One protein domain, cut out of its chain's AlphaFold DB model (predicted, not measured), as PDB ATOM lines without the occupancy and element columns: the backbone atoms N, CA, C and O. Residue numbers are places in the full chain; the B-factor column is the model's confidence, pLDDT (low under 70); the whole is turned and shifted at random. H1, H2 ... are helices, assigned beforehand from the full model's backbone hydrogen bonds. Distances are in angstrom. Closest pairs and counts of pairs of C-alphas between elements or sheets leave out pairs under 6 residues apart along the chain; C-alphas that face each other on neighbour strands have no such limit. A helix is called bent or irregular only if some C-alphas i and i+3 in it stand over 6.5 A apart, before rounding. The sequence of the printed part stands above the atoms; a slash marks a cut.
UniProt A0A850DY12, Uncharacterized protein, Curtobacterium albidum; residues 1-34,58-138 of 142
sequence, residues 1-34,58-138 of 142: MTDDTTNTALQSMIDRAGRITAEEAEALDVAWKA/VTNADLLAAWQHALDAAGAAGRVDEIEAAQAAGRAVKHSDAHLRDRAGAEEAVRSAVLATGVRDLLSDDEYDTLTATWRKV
ATOM      1  N   MET A   1     231.405 160.042 116.349       43.44
ATOM      2  CA  MET A   1     230.092 159.370 116.499       43.44
ATOM      3  C   MET A   1     229.913 158.325 115.391       43.44
ATOM      4  O   MET A   1     228.799 158.073 114.961       43.44
ATOM      5  N   THR A   2     231.023 157.744 114.920       47.00
ATOM      6  CA  THR A   2     231.103 156.910 113.710       47.00
ATOM      7  C   THR A   2     231.347 155.436 114.057       47.00
ATOM      8  O   THR A   2     231.166 154.583 113.204       47.00
ATOM      9  N   ASP A   3     231.693 155.126 115.312       53.88
ATOM     10  CA  ASP A   3     232.054 153.771 115.740       53.88
ATOM     11  C   ASP A   3     230.854 152.834 115.942       53.88
ATOM     12  O   ASP A   3     230.923 151.681 115.534       53.88
ATOM     13  N   ASP A   4     229.729 153.295 116.500       59.91
ATOM     14  CA  ASP A   4     228.623 152.383 116.852       59.91
ATOM     15  C   ASP A   4     227.920 151.781 115.620       59.91
ATOM     16  O   ASP A   4     227.540 150.605 115.614       59.91
ATOM     17  N   THR A   5     227.770 152.565 114.548       60.16
ATOM     18  CA  THR A   5     227.112 152.109 113.313       60.16
ATOM     19  C   THR A   5     228.002 151.151 112.525       60.16
ATOM     20  O   THR A   5     227.522 150.106 112.086       60.16
ATOM     21  N   THR A   6     229.295 151.466 112.388       64.31
ATOM     22  CA  THR A   6     230.274 150.590 111.724       64.31
ATOM     23  C   THR A   6     230.403 149.264 112.468       64.31
ATOM     24  O   THR A   6     230.384 148.207 111.845       64.31
ATOM     25  N   ASN A   7     230.411 149.298 113.803       72.94
ATOM     26  CA  ASN A   7     230.485 148.099 114.634       72.94
ATOM     27  C   ASN A   7     229.213 147.230 114.520       72.94
ATOM     28  O   ASN A   7     229.289 146.011 114.373       72.94
ATOM     29  N   THR A   8     228.030 147.853 114.460       82.81
ATOM     30  CA  THR A   8     226.759 147.130 114.254       82.81
ATOM     31  C   THR A   8     226.682 146.468 112.872       82.81
ATOM     32  O   THR A   8     226.257 145.313 112.758       82.81
ATOM     33  N   ALA A   9     227.098 147.176 111.817       81.19
ATOM     34  CA  ALA A   9     227.133 146.639 110.458       81.19
ATOM     35  C   ALA A   9     228.147 145.491 110.335       81.19
ATOM     36  O   ALA A   9     227.822 144.432 109.795       81.19
ATOM     37  N   LEU A  10     229.333 145.668 110.924       86.12
ATOM     38  CA  LEU A  10     230.381 144.655 110.984       86.12
ATOM     39  C   LEU A  10     229.888 143.374 111.672       86.12
ATOM     40  O   LEU A  10     229.969 142.294 111.084       86.12
ATOM     41  N   GLN A  11     229.308 143.482 112.872       86.31
ATOM     42  CA  GLN A  11     228.804 142.318 113.606       86.31
ATOM     43  C   GLN A  11     227.676 141.605 112.848       86.31
ATOM     44  O   GLN A  11     227.656 140.377 112.768       86.31
ATOM     45  N   SER A  12     226.775 142.364 112.219       86.44
ATOM     46  CA  SER A  12     225.693 141.799 111.404       86.44
ATOM     47  C   SER A  12     226.228 140.992 110.217       86.44
ATOM     48  O   SER A  12     225.685 139.934 109.885       86.44
ATOM     49  N   MET A  13     227.315 141.455 109.591       86.94
ATOM     50  CA  MET A  13     227.968 140.728 108.503       86.94
ATOM     51  C   MET A  13     228.687 139.470 108.980       86.94
ATOM     52  O   MET A  13     228.559 138.429 108.335       86.94
ATOM     53  N   ILE A  14     229.365 139.522 110.128       87.50
ATOM     54  CA  ILE A  14     229.987 138.344 110.752       87.50
ATOM     55  C   ILE A  14     228.919 137.282 111.063       87.50
ATOM     56  O   ILE A  14     229.069 136.110 110.705       87.50
ATOM     57  N   ASP A  15     227.790 137.692 111.644       87.81
ATOM     58  CA  ASP A  15     226.678 136.791 111.955       87.81
ATOM     59  C   ASP A  15     226.017 136.214 110.695       87.81
ATOM     60  O   ASP A  15     225.484 135.097 110.718       87.81
ATOM     61  N   ARG A  16     226.004 136.970 109.589       87.75
ATOM     62  CA  ARG A  16     225.515 136.492 108.288       87.75
ATOM     63  C   ARG A  16     226.482 135.489 107.663       87.75
ATOM     64  O   ARG A  16     226.015 134.473 107.144       87.75
ATOM     65  N   ALA A  17     227.789 135.723 107.766       85.19
ATOM     66  CA  ALA A  17     228.833 134.819 107.289       85.19
ATOM     67  C   ALA A  17     228.761 133.431 107.930       85.19
ATOM     68  O   ALA A  17     228.795 132.422 107.227       85.19
ATOM     69  N   GLY A  18     228.528 133.359 109.244       83.25
ATOM     70  CA  GLY A  18     228.373 132.081 109.951       83.25
ATOM     71  C   GLY A  18     227.112 131.276 109.589       83.25
ATOM     72  O   GLY A  18     226.937 130.147 110.064       83.25
ATOM     73  N   ARG A  19     226.210 131.853 108.784       85.88
ATOM     74  CA  ARG A  19     224.916 131.273 108.400       85.88
ATOM     75  C   ARG A  19     224.773 131.032 106.900       85.88
ATOM     76  O   ARG A  19     223.675 130.674 106.480       85.88
ATOM     77  N   ILE A  20     225.828 131.231 106.107       83.19
ATOM     78  CA  ILE A  20     225.718 130.999 104.666       83.19
ATOM     79  C   ILE A  20     225.468 129.518 104.359       83.19
ATOM     80  O   ILE A  20     225.977 128.633 105.053       83.19
ATOM     81  N   THR A  21     224.643 129.255 103.347       83.56
ATOM     82  CA  THR A  21     224.356 127.893 102.880       83.56
ATOM     83  C   THR A  21     225.461 127.388 101.950       83.56
ATOM     84  O   THR A  21     226.315 128.145 101.489       83.56
ATOM     85  N   ALA A  22     225.449 126.089 101.641       80.44
ATOM     86  CA  ALA A  22     226.396 125.518 100.685       80.44
ATOM     87  C   ALA A  22     226.224 126.076  99.265       80.44
ATOM     88  O   ALA A  22     227.220 126.336  98.601       80.44
ATOM     89  N   GLU A  23     224.979 126.293  98.834       81.31
ATOM     90  CA  GLU A  23     224.661 126.888  97.530       81.31
ATOM     91  C   GLU A  23     225.145 128.346  97.455       81.31
ATOM     92  O   GLU A  23     225.703 128.770  96.448       81.31
ATOM     93  N   GLU A  24     225.000 129.106  98.546       84.94
ATOM     94  CA  GLU A  24     225.525 130.472  98.660       84.94
ATOM     95  C   GLU A  24     227.059 130.502  98.623       84.94
ATOM     96  O   GLU A  24     227.646 131.346  97.948       84.94
ATOM     97  N   ALA A  25     227.718 129.569  99.316       83.50
ATOM     98  CA  ALA A  25     229.171 129.445  99.293       83.50
ATOM     99  C   ALA A  25     229.689 129.077  97.892       83.50
ATOM    100  O   ALA A  25     230.649 129.678  97.420       83.50
ATOM    101  N   GLU A  26     229.039 128.137  97.202       81.12
ATOM    102  CA  GLU A  26     229.387 127.763  95.826       81.12
ATOM    103  C   GLU A  26     229.212 128.944  94.864       81.12
ATOM    104  O   GLU A  26     230.098 129.227  94.059       81.12
ATOM    105  N   ALA A  27     228.119 129.698  94.988       82.00
ATOM    106  CA  ALA A  27     227.887 130.879  94.168       82.00
ATOM    107  C   ALA A  27     228.920 131.995  94.423       82.00
ATOM    108  O   ALA A  27     229.361 132.636  93.467       82.00
ATOM    109  N   LEU A  28     229.339 132.214  95.677       81.38
ATOM    110  CA  LEU A  28     230.428 133.145  96.008       81.38
ATOM    111  C   LEU A  28     231.763 132.686  95.413       81.38
ATOM    112  O   LEU A  28     232.493 133.511  94.867       81.38
ATOM    113  N   ASP A  29     232.076 131.391  95.486       80.81
ATOM    114  CA  ASP A  29     233.315 130.845  94.929       80.81
ATOM    115  C   ASP A  29     233.357 130.966  93.402       80.81
ATOM    116  O   ASP A  29     234.329 131.493  92.861       80.81
ATOM    117  N   VAL A  30     232.280 130.580  92.713       79.56
ATOM    118  CA  VAL A  30     232.155 130.744  91.259       79.56
ATOM    119  C   VAL A  30     232.258 132.216  90.873       79.56
ATOM    120  O   VAL A  30     232.956 132.541  89.919       79.56
ATOM    121  N   ALA A  31     231.606 133.120  91.606       78.06
ATOM    122  CA  ALA A  31     231.643 134.545  91.296       78.06
ATOM    123  C   ALA A  31     233.018 135.183  91.556       78.06
ATOM    124  O   ALA A  31     233.403 136.081  90.817       78.06
ATOM    125  N   TRP A  32     233.760 134.713  92.563       76.25
ATOM    126  CA  TRP A  32     235.130 135.153  92.836       76.25
ATOM    127  C   TRP A  32     236.143 134.587  91.829       76.25
ATOM    128  O   TRP A  32     237.108 135.253  91.467       76.25
ATOM    129  N   LYS A  33     235.940 133.346  91.366       72.31
ATOM    130  CA  LYS A  33     236.832 132.661  90.415       72.31
ATOM    131  C   LYS A  33     236.519 132.909  88.954       72.31
ATOM    132  O   LYS A  33     237.362 132.599  88.114       72.31
ATOM    133  N   ALA A  34     235.321 133.387  88.636       66.00
ATOM    134  CA  ALA A  34     234.980 133.803  87.290       66.00
ATOM    135  C   ALA A  34     235.900 134.972  86.920       66.00
ATOM    136  O   ALA A  34     235.619 136.127  87.221       66.00
ATOM    137  N   VAL A  58     234.276 145.308  87.026       66.38
ATOM    138  CA  VAL A  58     235.283 145.079  88.068       66.38
ATOM    139  C   VAL A  58     236.064 143.818  87.712       66.38
ATOM    140  O   VAL A  58     235.478 142.754  87.483       66.38
ATOM    141  N   THR A  59     237.389 143.943  87.636       72.88
ATOM    142  CA  THR A  59     238.297 142.820  87.371       72.88
ATOM    143  C   THR A  59     238.864 142.238  88.668       72.88
ATOM    144  O   THR A  59     238.873 142.892  89.713       72.88
ATOM    145  N   ASN A  60     239.425 141.027  88.599       72.06
ATOM    146  CA  ASN A  60     240.176 140.443  89.715       72.06
ATOM    147  C   ASN A  60     241.376 141.300  90.140       72.06
ATOM    148  O   ASN A  60     241.722 141.335  91.318       72.06
ATOM    149  N   ALA A  61     241.994 142.031  89.207       77.56
ATOM    150  CA  ALA A  61     243.080 142.949  89.531       77.56
ATOM    151  C   ALA A  61     242.588 144.138  90.372       77.56
ATOM    152  O   ALA A  61     243.264 144.516  91.328       77.56
ATOM    153  N   ASP A  62     241.405 144.681  90.064       80.56
ATOM    154  CA  ASP A  62     240.792 145.765  90.843       80.56
ATOM    155  C   ASP A  62     240.417 145.291  92.254       80.56
ATOM    156  O   ASP A  62     240.685 145.990  93.230       80.56
ATOM    157  N   LEU A  63     239.868 144.076  92.374       78.75
ATOM    158  CA  LEU A  63     239.559 143.444  93.662       78.75
ATOM    159  C   LEU A  63     240.810 143.263  94.524       78.75
ATOM    160  O   LEU A  63     240.818 143.663  95.685       78.75
ATOM    161  N   LEU A  64     241.874 142.692  93.956       83.12
ATOM    162  CA  LEU A  64     243.134 142.481  94.671       83.12
ATOM    163  C   LEU A  64     243.791 143.807  95.070       83.12
ATOM    164  O   LEU A  64     244.315 143.914  96.176       83.12
ATOM    165  N   ALA A  65     243.747 144.821  94.201       85.88
ATOM    166  CA  ALA A  65     244.289 146.141  94.501       85.88
ATOM    167  C   ALA A  65     243.519 146.830  95.637       85.88
ATOM    168  O   ALA A  65     244.140 147.297  96.593       85.88
ATOM    169  N   ALA A  66     242.183 146.841  95.572       86.94
ATOM    170  CA  ALA A  66     241.335 147.395  96.625       86.94
ATOM    171  C   ALA A  66     241.528 146.644  97.950       86.94
ATOM    172  O   ALA A  66     241.575 147.253  99.017       86.94
ATOM    173  N   TRP A  67     241.698 145.322  97.890       88.69
ATOM    174  CA  TRP A  67     241.889 144.510  99.085       88.69
ATOM    175  C   TRP A  67     243.244 144.781  99.738       88.69
ATOM    176  O   TRP A  67     243.312 145.002 100.948       88.69
ATOM    177  N   GLN A  68     244.317 144.838  98.947       90.75
ATOM    178  CA  GLN A  68     245.644 145.178  99.454       90.75
ATOM    179  C   GLN A  68     245.653 146.577 100.080       90.75
ATOM    180  O   GLN A  68     246.159 146.747 101.187       90.75
ATOM    181  N   HIS A  69     245.029 147.557  99.420       92.19
ATOM    182  CA  HIS A  69     244.921 148.904  99.970       92.19
ATOM    183  C   HIS A  69     244.133 148.926 101.290       92.19
ATOM    184  O   HIS A  69     244.575 149.556 102.249       92.19
ATOM    185  N   ALA A  70     243.031 148.176 101.390       89.56
ATOM    186  CA  ALA A  70     242.265 148.054 102.629       89.56
ATOM    187  C   ALA A  70     243.088 147.458 103.780       89.56
ATOM    188  O   ALA A  70     243.017 147.955 104.904       89.56
ATOM    189  N   LEU A  71     243.893 146.424 103.512       90.75
ATOM    190  CA  LEU A  71     244.787 145.827 104.509       90.75
ATOM    191  C   LEU A  71     245.872 146.807 104.965       90.75
ATOM    192  O   LEU A  71     246.124 146.924 106.166       90.75
ATOM    193  N   ASP A  72     246.487 147.524 104.028       91.94
ATOM    194  CA  ASP A  72     247.541 148.492 104.336       91.94
ATOM    195  C   ASP A  72     246.989 149.682 105.132       91.94
ATOM    196  O   ASP A  72     247.584 150.086 106.135       91.94
ATOM    197  N   ALA A  73     245.822 150.204 104.746       90.50
ATOM    198  CA  ALA A  73     245.143 151.286 105.453       90.50
ATOM    199  C   ALA A  73     244.725 150.863 106.870       90.50
ATOM    200  O   ALA A  73     244.985 151.585 107.837       90.50
ATOM    201  N   ALA A  74     244.147 149.667 107.015       88.81
ATOM    202  CA  ALA A  74     243.786 149.089 108.307       88.81
ATOM    203  C   ALA A  74     245.015 148.907 109.213       88.81
ATOM    204  O   ALA A  74     244.996 149.299 110.382       88.81
ATOM    205  N   GLY A  75     246.109 148.372 108.661       89.56
ATOM    206  CA  GLY A  75     247.374 148.195 109.370       89.56
ATOM    207  C   GLY A  75     247.985 149.523 109.818       89.56
ATOM    208  O   GLY A  75     248.383 149.657 110.975       89.56
ATOM    209  N   ALA A  76     247.996 150.533 108.944       91.88
ATOM    210  CA  ALA A  76     248.484 151.874 109.266       91.88
ATOM    211  C   ALA A  76     247.641 152.569 110.352       91.88
ATOM    212  O   ALA A  76     248.178 153.333 111.155       91.88
ATOM    213  N   ALA A  77     246.338 152.282 110.400       88.88
ATOM    214  CA  ALA A  77     245.412 152.800 111.404       88.88
ATOM    215  C   ALA A  77     245.359 151.963 112.701       88.88
ATOM    216  O   ALA A  77     244.680 152.361 113.646       88.88
ATOM    217  N   GLY A  78     246.059 150.824 112.773       89.25
ATOM    218  CA  GLY A  78     246.056 149.938 113.944       89.25
ATOM    219  C   GLY A  78     244.760 149.137 114.139       89.25
ATOM    220  O   GLY A  78     244.492 148.687 115.250       89.25
ATOM    221  N   ARG A  79     243.969 148.944 113.077       85.56
ATOM    222  CA  ARG A  79     242.673 148.233 113.053       85.56
ATOM    223  C   ARG A  79     242.841 146.707 113.026       85.56
ATOM    224  O   ARG A  79     242.387 146.019 112.113       85.56
ATOM    225  N   VAL A  80     243.607 146.177 113.982       88.94
ATOM    226  CA  VAL A  80     243.969 144.748 114.026       88.94
ATOM    227  C   VAL A  80     242.741 143.878 114.293       88.94
ATOM    228  O   VAL A  80     242.584 142.845 113.644       88.94
ATOM    229  N   ASP A  81     241.848 144.320 115.179       87.38
ATOM    230  CA  ASP A  81     240.638 143.580 115.541       87.38
ATOM    231  C   ASP A  81     239.709 143.395 114.330       87.38
ATOM    232  O   ASP A  81     239.158 142.316 114.120       87.38
ATOM    233  N   GLU A  82     239.578 144.414 113.478       88.06
ATOM    234  CA  GLU A  82     238.767 144.359 112.261       88.06
ATOM    235  C   GLU A  82     239.376 143.423 111.202       88.06
ATOM    236  O   GLU A  82     238.648 142.683 110.534       88.06
ATOM    237  N   ILE A  83     240.710 143.381 111.087       88.81
ATOM    238  CA  ILE A  83     241.413 142.414 110.228       88.81
ATOM    239  C   ILE A  83     241.200 140.986 110.750       88.81
ATOM    240  O   ILE A  83     240.882 140.078 109.976       88.81
ATOM    241  N   GLU A  84     241.352 140.761 112.057       89.12
ATOM    242  CA  GLU A  84     241.138 139.448 112.670       89.12
ATOM    243  C   GLU A  84     239.682 138.988 112.538       89.12
ATOM    244  O   GLU A  84     239.432 137.818 112.228       89.12
ATOM    245  N   ALA A  85     238.727 139.905 112.701       88.31
ATOM    246  CA  ALA A  85     237.307 139.651 112.506       88.31
ATOM    247  C   ALA A  85     236.996 139.254 111.057       88.31
ATOM    248  O   ALA A  85     236.285 138.271 110.832       88.31
ATOM    249  N   ALA A  86     237.581 139.943 110.072       88.69
ATOM    250  CA  ALA A  86     237.455 139.577 108.663       88.69
ATOM    251  C   ALA A  86     237.982 138.163 108.391       88.69
ATOM    252  O   ALA A  86     237.289 137.336 107.790       88.69
ATOM    253  N   GLN A  87     239.170 137.837 108.907       87.50
ATOM    254  CA  GLN A  87     239.736 136.494 108.781       87.50
ATOM    255  C   GLN A  87     238.873 135.431 109.474       87.50
ATOM    256  O   GLN A  87     238.690 134.334 108.941       87.50
ATOM    257  N   ALA A  88     238.344 135.733 110.661       87.44
ATOM    258  CA  ALA A  88     237.470 134.836 111.405       87.44
ATOM    259  C   ALA A  88     236.150 134.585 110.671       87.44
ATOM    260  O   ALA A  88     235.719 133.436 110.600       87.44
ATOM    261  N   ALA A  89     235.554 135.618 110.075       85.50
ATOM    262  CA  ALA A  89     234.331 135.497 109.292       85.50
ATOM    263  C   ALA A  89     234.524 134.607 108.057       85.50
ATOM    264  O   ALA A  89     233.701 133.728 107.812       85.50
ATOM    265  N   GLY A  90     235.649 134.753 107.345       82.88
ATOM    266  CA  GLY A  90     236.006 133.847 106.250       82.88
ATOM    267  C   GLY A  90     236.088 132.387 106.693       82.88
ATOM    268  O   GLY A  90     235.529 131.513 106.043       82.88
ATOM    269  N   ARG A  91     236.715 132.119 107.847       83.50
ATOM    270  CA  ARG A  91     236.792 130.763 108.425       83.50
ATOM    271  C   ARG A  91     235.451 130.239 108.949       83.50
ATOM    272  O   ARG A  91     235.290 129.030 109.089       83.50
ATOM    273  N   ALA A  92     234.524 131.129 109.306       82.38
ATOM    274  CA  ALA A  92     233.217 130.781 109.860       82.38
ATOM    275  C   ALA A  92     232.221 130.305 108.796       82.38
ATOM    276  O   ALA A  92     231.162 129.776 109.145       82.38
ATOM    277  N   VAL A  93     232.558 130.475 107.517       77.00
ATOM    278  CA  VAL A  93     231.788 129.934 106.406       77.00
ATOM    279  C   VAL A  93     231.617 128.428 106.592       77.00
ATOM    280  O   VAL A  93     232.572 127.655 106.578       77.00
ATOM    281  N   LYS A  94     230.372 127.992 106.791       67.56
ATOM    282  CA  LYS A  94     230.052 126.571 106.913       67.56
ATOM    283  C   LYS A  94     230.004 125.953 105.526       67.56
ATOM    284  O   LYS A  94     229.233 126.377 104.674       67.56
ATOM    285  N   HIS A  95     230.803 124.918 105.316       58.38
ATOM    286  CA  HIS A  95     230.871 124.220 104.039       58.38
ATOM    287  C   HIS A  95     230.108 122.891 104.120       58.38
ATOM    288  O   HIS A  95     230.335 122.114 105.047       58.38
ATOM    289  N   SER A  96     229.251 122.593 103.139       50.03
ATOM    290  CA  SER A  96     228.807 121.209 102.912       50.03
ATOM    291  C   SER A  96     229.925 120.402 102.247       50.03
ATOM    292  O   SER A  96     230.722 120.933 101.472       50.03
ATOM    293  N   ASP A  97     229.969 119.097 102.517       51.16
ATOM    294  CA  ASP A  97     231.008 118.163 102.049       51.16
ATOM    295  C   ASP A  97     231.144 118.025 100.517       51.16
ATOM    296  O   ASP A  97     232.097 117.412 100.041       51.16
ATOM    297  N   ALA A  98     230.230 118.594  99.724       42.66
ATOM    298  CA  ALA A  98     230.073 118.239  98.316       42.66
ATOM    299  C   ALA A  98     231.264 118.612  97.412       42.66
ATOM    300  O   ALA A  98     231.617 117.805  96.559       42.66
ATOM    301  N   HIS A  99     231.958 119.741  97.607       55.34
ATOM    302  CA  HIS A  99     233.088 120.111  96.736       55.34
ATOM    303  C   HIS A  99     234.243 120.759  97.517       55.34
ATOM    304  O   HIS A  99     234.380 121.972  97.638       55.34
ATOM    305  N   LEU A 100     235.116 119.905  98.064       53.62
ATOM    306  CA  LEU A 100     236.348 120.271  98.782       53.62
ATOM    307  C   LEU A 100     237.349 121.104  97.966       53.62
ATOM    308  O   LEU A 100     238.173 121.803  98.551       53.62
ATOM    309  N   ARG A 101     237.316 120.992  96.634       52.19
ATOM    310  CA  ARG A 101     238.364 121.526  95.754       52.19
ATOM    311  C   ARG A 101     238.256 123.020  95.468       52.19
ATOM    312  O   ARG A 101     239.258 123.598  95.067       52.19
ATOM    313  N   ASP A 102     237.116 123.642  95.758       55.50
ATOM    314  CA  ASP A 102     236.801 124.981  95.271       55.50
ATOM    315  C   ASP A 102     236.196 125.873  96.371       55.50
ATOM    316  O   ASP A 102     235.029 126.229  96.341       55.50
ATOM    317  N   ARG A 103     236.997 126.172  97.403       71.38
ATOM    318  CA  ARG A 103     236.538 126.847  98.639       71.38
ATOM    319  C   ARG A 103     237.109 128.241  98.871       71.38
ATOM    320  O   ARG A 103     236.545 129.024  99.629       71.38
ATOM    321  N   ALA A 104     238.239 128.531  98.236       76.00
ATOM    322  CA  ALA A 104     239.013 129.734  98.504       76.00
ATOM    323  C   ALA A 104     238.268 131.015  98.102       76.00
ATOM    324  O   ALA A 104     238.411 132.021  98.784       76.00
ATOM    325  N   GLY A 105     237.450 130.984  97.043       78.75
ATOM    326  CA  GLY A 105     236.754 132.177  96.572       78.75
ATOM    327  C   GLY A 105     235.630 132.620  97.504       78.75
ATOM    328  O   GLY A 105     235.462 133.813  97.739       78.75
ATOM    329  N   ALA A 106     234.911 131.668  98.106       82.81
ATOM    330  CA  ALA A 106     233.871 131.975  99.084       82.81
ATOM    331  C   ALA A 106     234.454 132.616 100.346       82.81
ATOM    332  O   ALA A 106     233.979 133.667 100.772       82.81
ATOM    333  N   GLU A 107     235.500 132.010 100.918       87.19
ATOM    334  CA  GLU A 107     236.189 132.571 102.083       87.19
ATOM    335  C   GLU A 107     236.717 133.976 101.788       87.19
ATOM    336  O   GLU A 107     236.580 134.864 102.627       87.19
ATOM    337  N   GLU A 108     237.281 134.188 100.598       85.56
ATOM    338  CA  GLU A 108     237.880 135.469 100.239       85.56
ATOM    339  C   GLU A 108     236.847 136.562  99.965       85.56
ATOM    340  O   GLU A 108     237.013 137.696 100.415       85.56
ATOM    341  N   ALA A 109     235.721 136.218  99.339       86.56
ATOM    342  CA  ALA A 109     234.599 137.135  99.190       86.56
ATOM    343  C   ALA A 109     234.049 137.587 100.556       86.56
ATOM    344  O   ALA A 109     233.741 138.765 100.742       86.56
ATOM    345  N   VAL A 110     233.961 136.673 101.534       89.25
ATOM    346  CA  VAL A 110     233.519 137.001 102.903       89.25
ATOM    347  C   VAL A 110     234.540 137.891 103.604       89.25
ATOM    348  O   VAL A 110     234.167 138.913 104.177       89.25
ATOM    349  N   ARG A 111     235.826 137.521 103.561       90.38
ATOM    350  CA  ARG A 111     236.917 138.292 104.180       90.38
ATOM    351  C   ARG A 111     236.970 139.704 103.620       90.38
ATOM    352  O   ARG A 111     237.005 140.649 104.399       90.38
ATOM    353  N   SER A 112     236.906 139.839 102.297       89.12
ATOM    354  CA  SER A 112     236.911 141.127 101.601       89.12
ATOM    355  C   SER A 112     235.742 142.005 102.040       89.12
ATOM    356  O   SER A 112     235.943 143.159 102.409       89.12
ATOM    357  N   ALA A 113     234.528 141.450 102.084       90.12
ATOM    358  CA  ALA A 113     233.333 142.200 102.454       90.12
ATOM    359  C   ALA A 113     233.333 142.621 103.938       90.12
ATOM    360  O   ALA A 113     232.958 143.750 104.267       90.12
ATOM    361  N   VAL A 114     233.771 141.736 104.841       91.06
ATOM    362  CA  VAL A 114     233.850 142.021 106.284       91.06
ATOM    363  C   VAL A 114     234.965 143.019 106.584       91.06
ATOM    364  O   VAL A 114     234.732 143.959 107.341       91.06
ATOM    365  N   LEU A 115     236.128 142.887 105.940       92.06
ATOM    366  CA  LEU A 115     237.206 143.871 106.042       92.06
ATOM    367  C   LEU A 115     236.722 145.239 105.559       92.06
ATOM    368  O   LEU A 115     236.815 146.207 106.306       92.06
ATOM    369  N   ALA A 116     236.140 145.307 104.356       91.62
ATOM    370  CA  ALA A 116     235.661 146.556 103.765       91.62
ATOM    371  C   ALA A 116     234.617 147.271 104.631       91.62
ATOM    372  O   ALA A 116     234.563 148.498 104.663       91.62
ATOM    373  N   THR A 117     233.803 146.508 105.357       90.50
ATOM    374  CA  THR A 117     232.814 147.052 106.291       90.50
ATOM    375  C   THR A 117     233.457 147.524 107.587       90.50
ATOM    376  O   THR A 117     233.120 148.602 108.067       90.50
ATOM    377  N   GLY A 118     234.399 146.754 108.135       87.94
ATOM    378  CA  GLY A 118     235.107 147.109 109.365       87.94
ATOM    379  C   GLY A 118     235.973 148.357 109.221       87.94
ATOM    380  O   GLY A 118     236.084 149.128 110.168       87.94
ATOM    381  N   VAL A 119     236.533 148.595 108.031       90.56
ATOM    382  CA  VAL A 119     237.419 149.740 107.754       90.56
ATOM    383  C   VAL A 119     236.810 150.735 106.775       90.56
ATOM    384  O   VAL A 119     237.517 151.417 106.037       90.56
ATOM    385  N   ARG A 120     235.475 150.827 106.751       91.06
ATOM    386  CA  ARG A 120     234.739 151.642 105.776       91.06
ATOM    387  C   ARG A 120     235.169 153.109 105.757       91.06
ATOM    388  O   ARG A 120     235.183 153.724 104.695       91.06
ATOM    389  N   ASP A 121     235.509 153.668 106.911       90.75
ATOM    390  CA  ASP A 121     235.983 155.045 107.059       90.75
ATOM    391  C   ASP A 121     237.353 155.299 106.410       90.75
ATOM    392  O   ASP A 121     237.704 156.452 106.165       90.75
ATOM    393  N   LEU A 122     238.108 154.239 106.111       89.19
ATOM    394  CA  LEU A 122     239.428 154.288 105.479       89.19
ATOM    395  C   LEU A 122     239.387 154.021 103.967       89.19
ATOM    396  O   LEU A 122     240.418 154.132 103.306       89.19
ATOM    397  N   LEU A 123     238.220 153.666 103.423       88.56
ATOM    398  CA  LEU A 123     238.043 153.275 102.025       88.56
ATOM    399  C   LEU A 123     237.237 154.304 101.246       88.56
ATOM    400  O   LEU A 123     236.276 154.889 101.755       88.56
ATOM    401  N   SER A 124     237.573 154.453  99.968       90.38
ATOM    402  CA  SER A 124     236.682 155.123  99.025       90.38
ATOM    403  C   SER A 124     235.406 154.308  98.787       90.38
ATOM    404  O   SER A 124     235.354 153.096  99.016       90.38
ATOM    405  N   ASP A 125     234.358 154.982  98.314       87.19
ATOM    406  CA  ASP A 125     233.081 154.341  97.978       87.19
ATOM    407  C   ASP A 125     233.265 153.267  96.896       87.19
ATOM    408  O   ASP A 125     232.752 152.161  97.047       87.19
ATOM    409  N   ASP A 126     234.098 153.548  95.889       86.62
ATOM    410  CA  ASP A 126     234.459 152.610  94.821       86.62
ATOM    411  C   ASP A 126     235.137 151.338  95.354       86.62
ATOM    412  O   ASP A 126     234.836 150.232  94.901       86.62
ATOM    413  N   GLU A 127     236.059 151.466  96.313       88.31
ATOM    414  CA  GLU A 127     236.756 150.319  96.910       88.31
ATOM    415  C   GLU A 127     235.822 149.486  97.776       88.31
ATOM    416  O   GLU A 127     235.829 148.257  97.693       88.31
ATOM    417  N   TYR A 128     234.981 150.145  98.573       89.19
ATOM    418  CA  TYR A 128     233.951 149.459  99.337       89.19
ATOM    419  C   TYR A 128     232.990 148.707  98.413       89.19
ATOM    420  O   TYR A 128     232.673 147.537  98.649       89.19
ATOM    421  N   ASP A 129     232.549 149.352  97.334       88.06
ATOM    422  CA  ASP A 129     231.649 148.736  96.376       88.06
ATOM    423  C   ASP A 129     232.303 147.541  95.677       88.06
ATOM    424  O   ASP A 129     231.675 146.484  95.558       88.06
ATOM    425  N   THR A 130     233.571 147.682  95.298       87.75
ATOM    426  CA  THR A 130     234.394 146.628  94.696       87.75
ATOM    427  C   THR A 130     234.523 145.428  95.632       87.75
ATOM    428  O   THR A 130     234.174 144.311  95.255       87.75
ATOM    429  N   LEU A 131     234.935 145.641  96.884       88.69
ATOM    430  CA  LEU A 131     235.194 144.564  97.847       88.69
ATOM    431  C   LEU A 131     233.928 143.848  98.328       88.69
ATOM    432  O   LEU A 131     233.977 142.678  98.706       88.69
ATOM    433  N   THR A 132     232.781 144.527  98.299       89.62
ATOM    434  CA  THR A 132     231.488 143.949  98.699       89.62
ATOM    435  C   THR A 132     230.664 143.433  97.519       89.62
ATOM    436  O   THR A 132     229.594 142.858  97.729       89.62
ATOM    437  N   ALA A 133     231.122 143.619  96.280       85.81
ATOM    438  CA  ALA A 133     230.388 143.304  95.056       85.81
ATOM    439  C   ALA A 133     229.884 141.855  95.003       85.81
ATOM    440  O   ALA A 133     228.685 141.605  94.866       85.81
ATOM    441  N   THR A 134     230.801 140.898  95.145       84.81
ATOM    442  CA  THR A 134     230.519 139.457  95.078       84.81
ATOM    443  C   THR A 134     229.531 139.042  96.164       84.81
ATOM    444  O   THR A 134     228.552 138.346  95.897       84.81
ATOM    445  N   TRP A 135     229.742 139.552  97.379       86.75
ATOM    446  CA  TRP A 135     228.881 139.317  98.535       86.75
ATOM    447  C   TRP A 135     227.460 139.850  98.317       86.75
ATOM    448  O   TRP A 135     226.490 139.107  98.470       86.75
ATOM    449  N   ARG A 136     227.324 141.111  97.880       84.62
ATOM    450  CA  ARG A 136     226.026 141.745  97.588       84.62
ATOM    451  C   ARG A 136     225.279 141.045  96.460       84.62
ATOM    452  O   ARG A 136     224.068 140.871  96.556       84.62
ATOM    453  N   LYS A 137     225.990 140.627  95.410       82.75
ATOM    454  CA  LYS A 137     225.407 139.931  94.256       82.75
ATOM    455  C   LYS A 137     224.785 138.591  94.644       82.75
ATOM    456  O   LYS A 137     223.724 138.250  94.132       82.75
ATOM    457  N   VAL A 138     225.448 137.837  95.519       81.56
ATOM    458  CA  VAL A 138     225.032 136.473  95.875       81.56
ATOM    459  C   VAL A 138     224.022 136.461  97.023       81.56
ATOM    460  O   VAL A 138     223.081 135.675  96.989       81.56
TER     461      VAL A 138
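What this domain is: This is residues 1 to 34 and 58 to 138 of the 142 residues of an uncharacterized protein of Curtobacterium albidum (UniProt A0A850DY12). H5 is the core of an all-helix domain, with H1 and H4 side by side with it in a three-helix bundle, H3 and H6 packed on it at steep tilts, and H2 crossing its first end. The 115 printed residues have six named helices, H1 to H6 in chain order, and no named strand. The whole is compact, with a radius of gyration of the C-alphas of 13.5 A, yet elongated, spanning 44 by 28 by 21 A.

Where its parts are: The longest helix, H3, is residues 60 to 76, 24.1 A, from C-alpha 60 at (240.176, 140.443, 89.715). H4 is residues 80 to 92, H5 residues 104 to 118, 20.9 A, and H6 residues 125 to 138, ending at C-alpha 138 at (225.032, 136.473, 95.875). H1 is residues 3 to 17, 21.0 A, from C-alpha 3 at (232.054, 153.771, 115.740), and H2 residues 22 to 33.

How they stand to each other: H3, with residues 67 to 71 alone, touches the hub H5 at a steep tilt of 45 degrees, closest at the C-alphas of Trp 67 and Ser 112, 6.5 A. H4 and H5 form a helical hairpin at 34 degrees, only just shallow; the C-alphas of Gly 90 and Glu 107 are closest, 4.4 A. H1 touches H5 at a shallow 16 degrees, opposite ways, closest at C-alphas 10 and 118, 5.6 A. H6 touches H5 at a steep 46 degrees, closest at C-alphas 113 and 132, 4.5 A. H2 is about perpendicular to H5, 87 degrees, and touches its residues 104 to 109 alone, closest at C-alphas 29 and 105, 4.0 A. H1 and H6 are apart. Every O i to N i+4 pair is within hydrogen-bond range in H1 to H5, and 8 of 10 in H6, which is irregular, with C-alphas 131 and 134 7.5 A apart.

The domain as a whole: The farthest C-alphas, Met 1 and Ala 98, are 45.0 A apart. Residues 35 to 57 are not printed; C-alphas 34 and 58 are 11.3 A apart across the cut. The link from H4 to H5 is long. Residues 1 to 6, 34, 58 and 94 to 102 have pLDDT under 70.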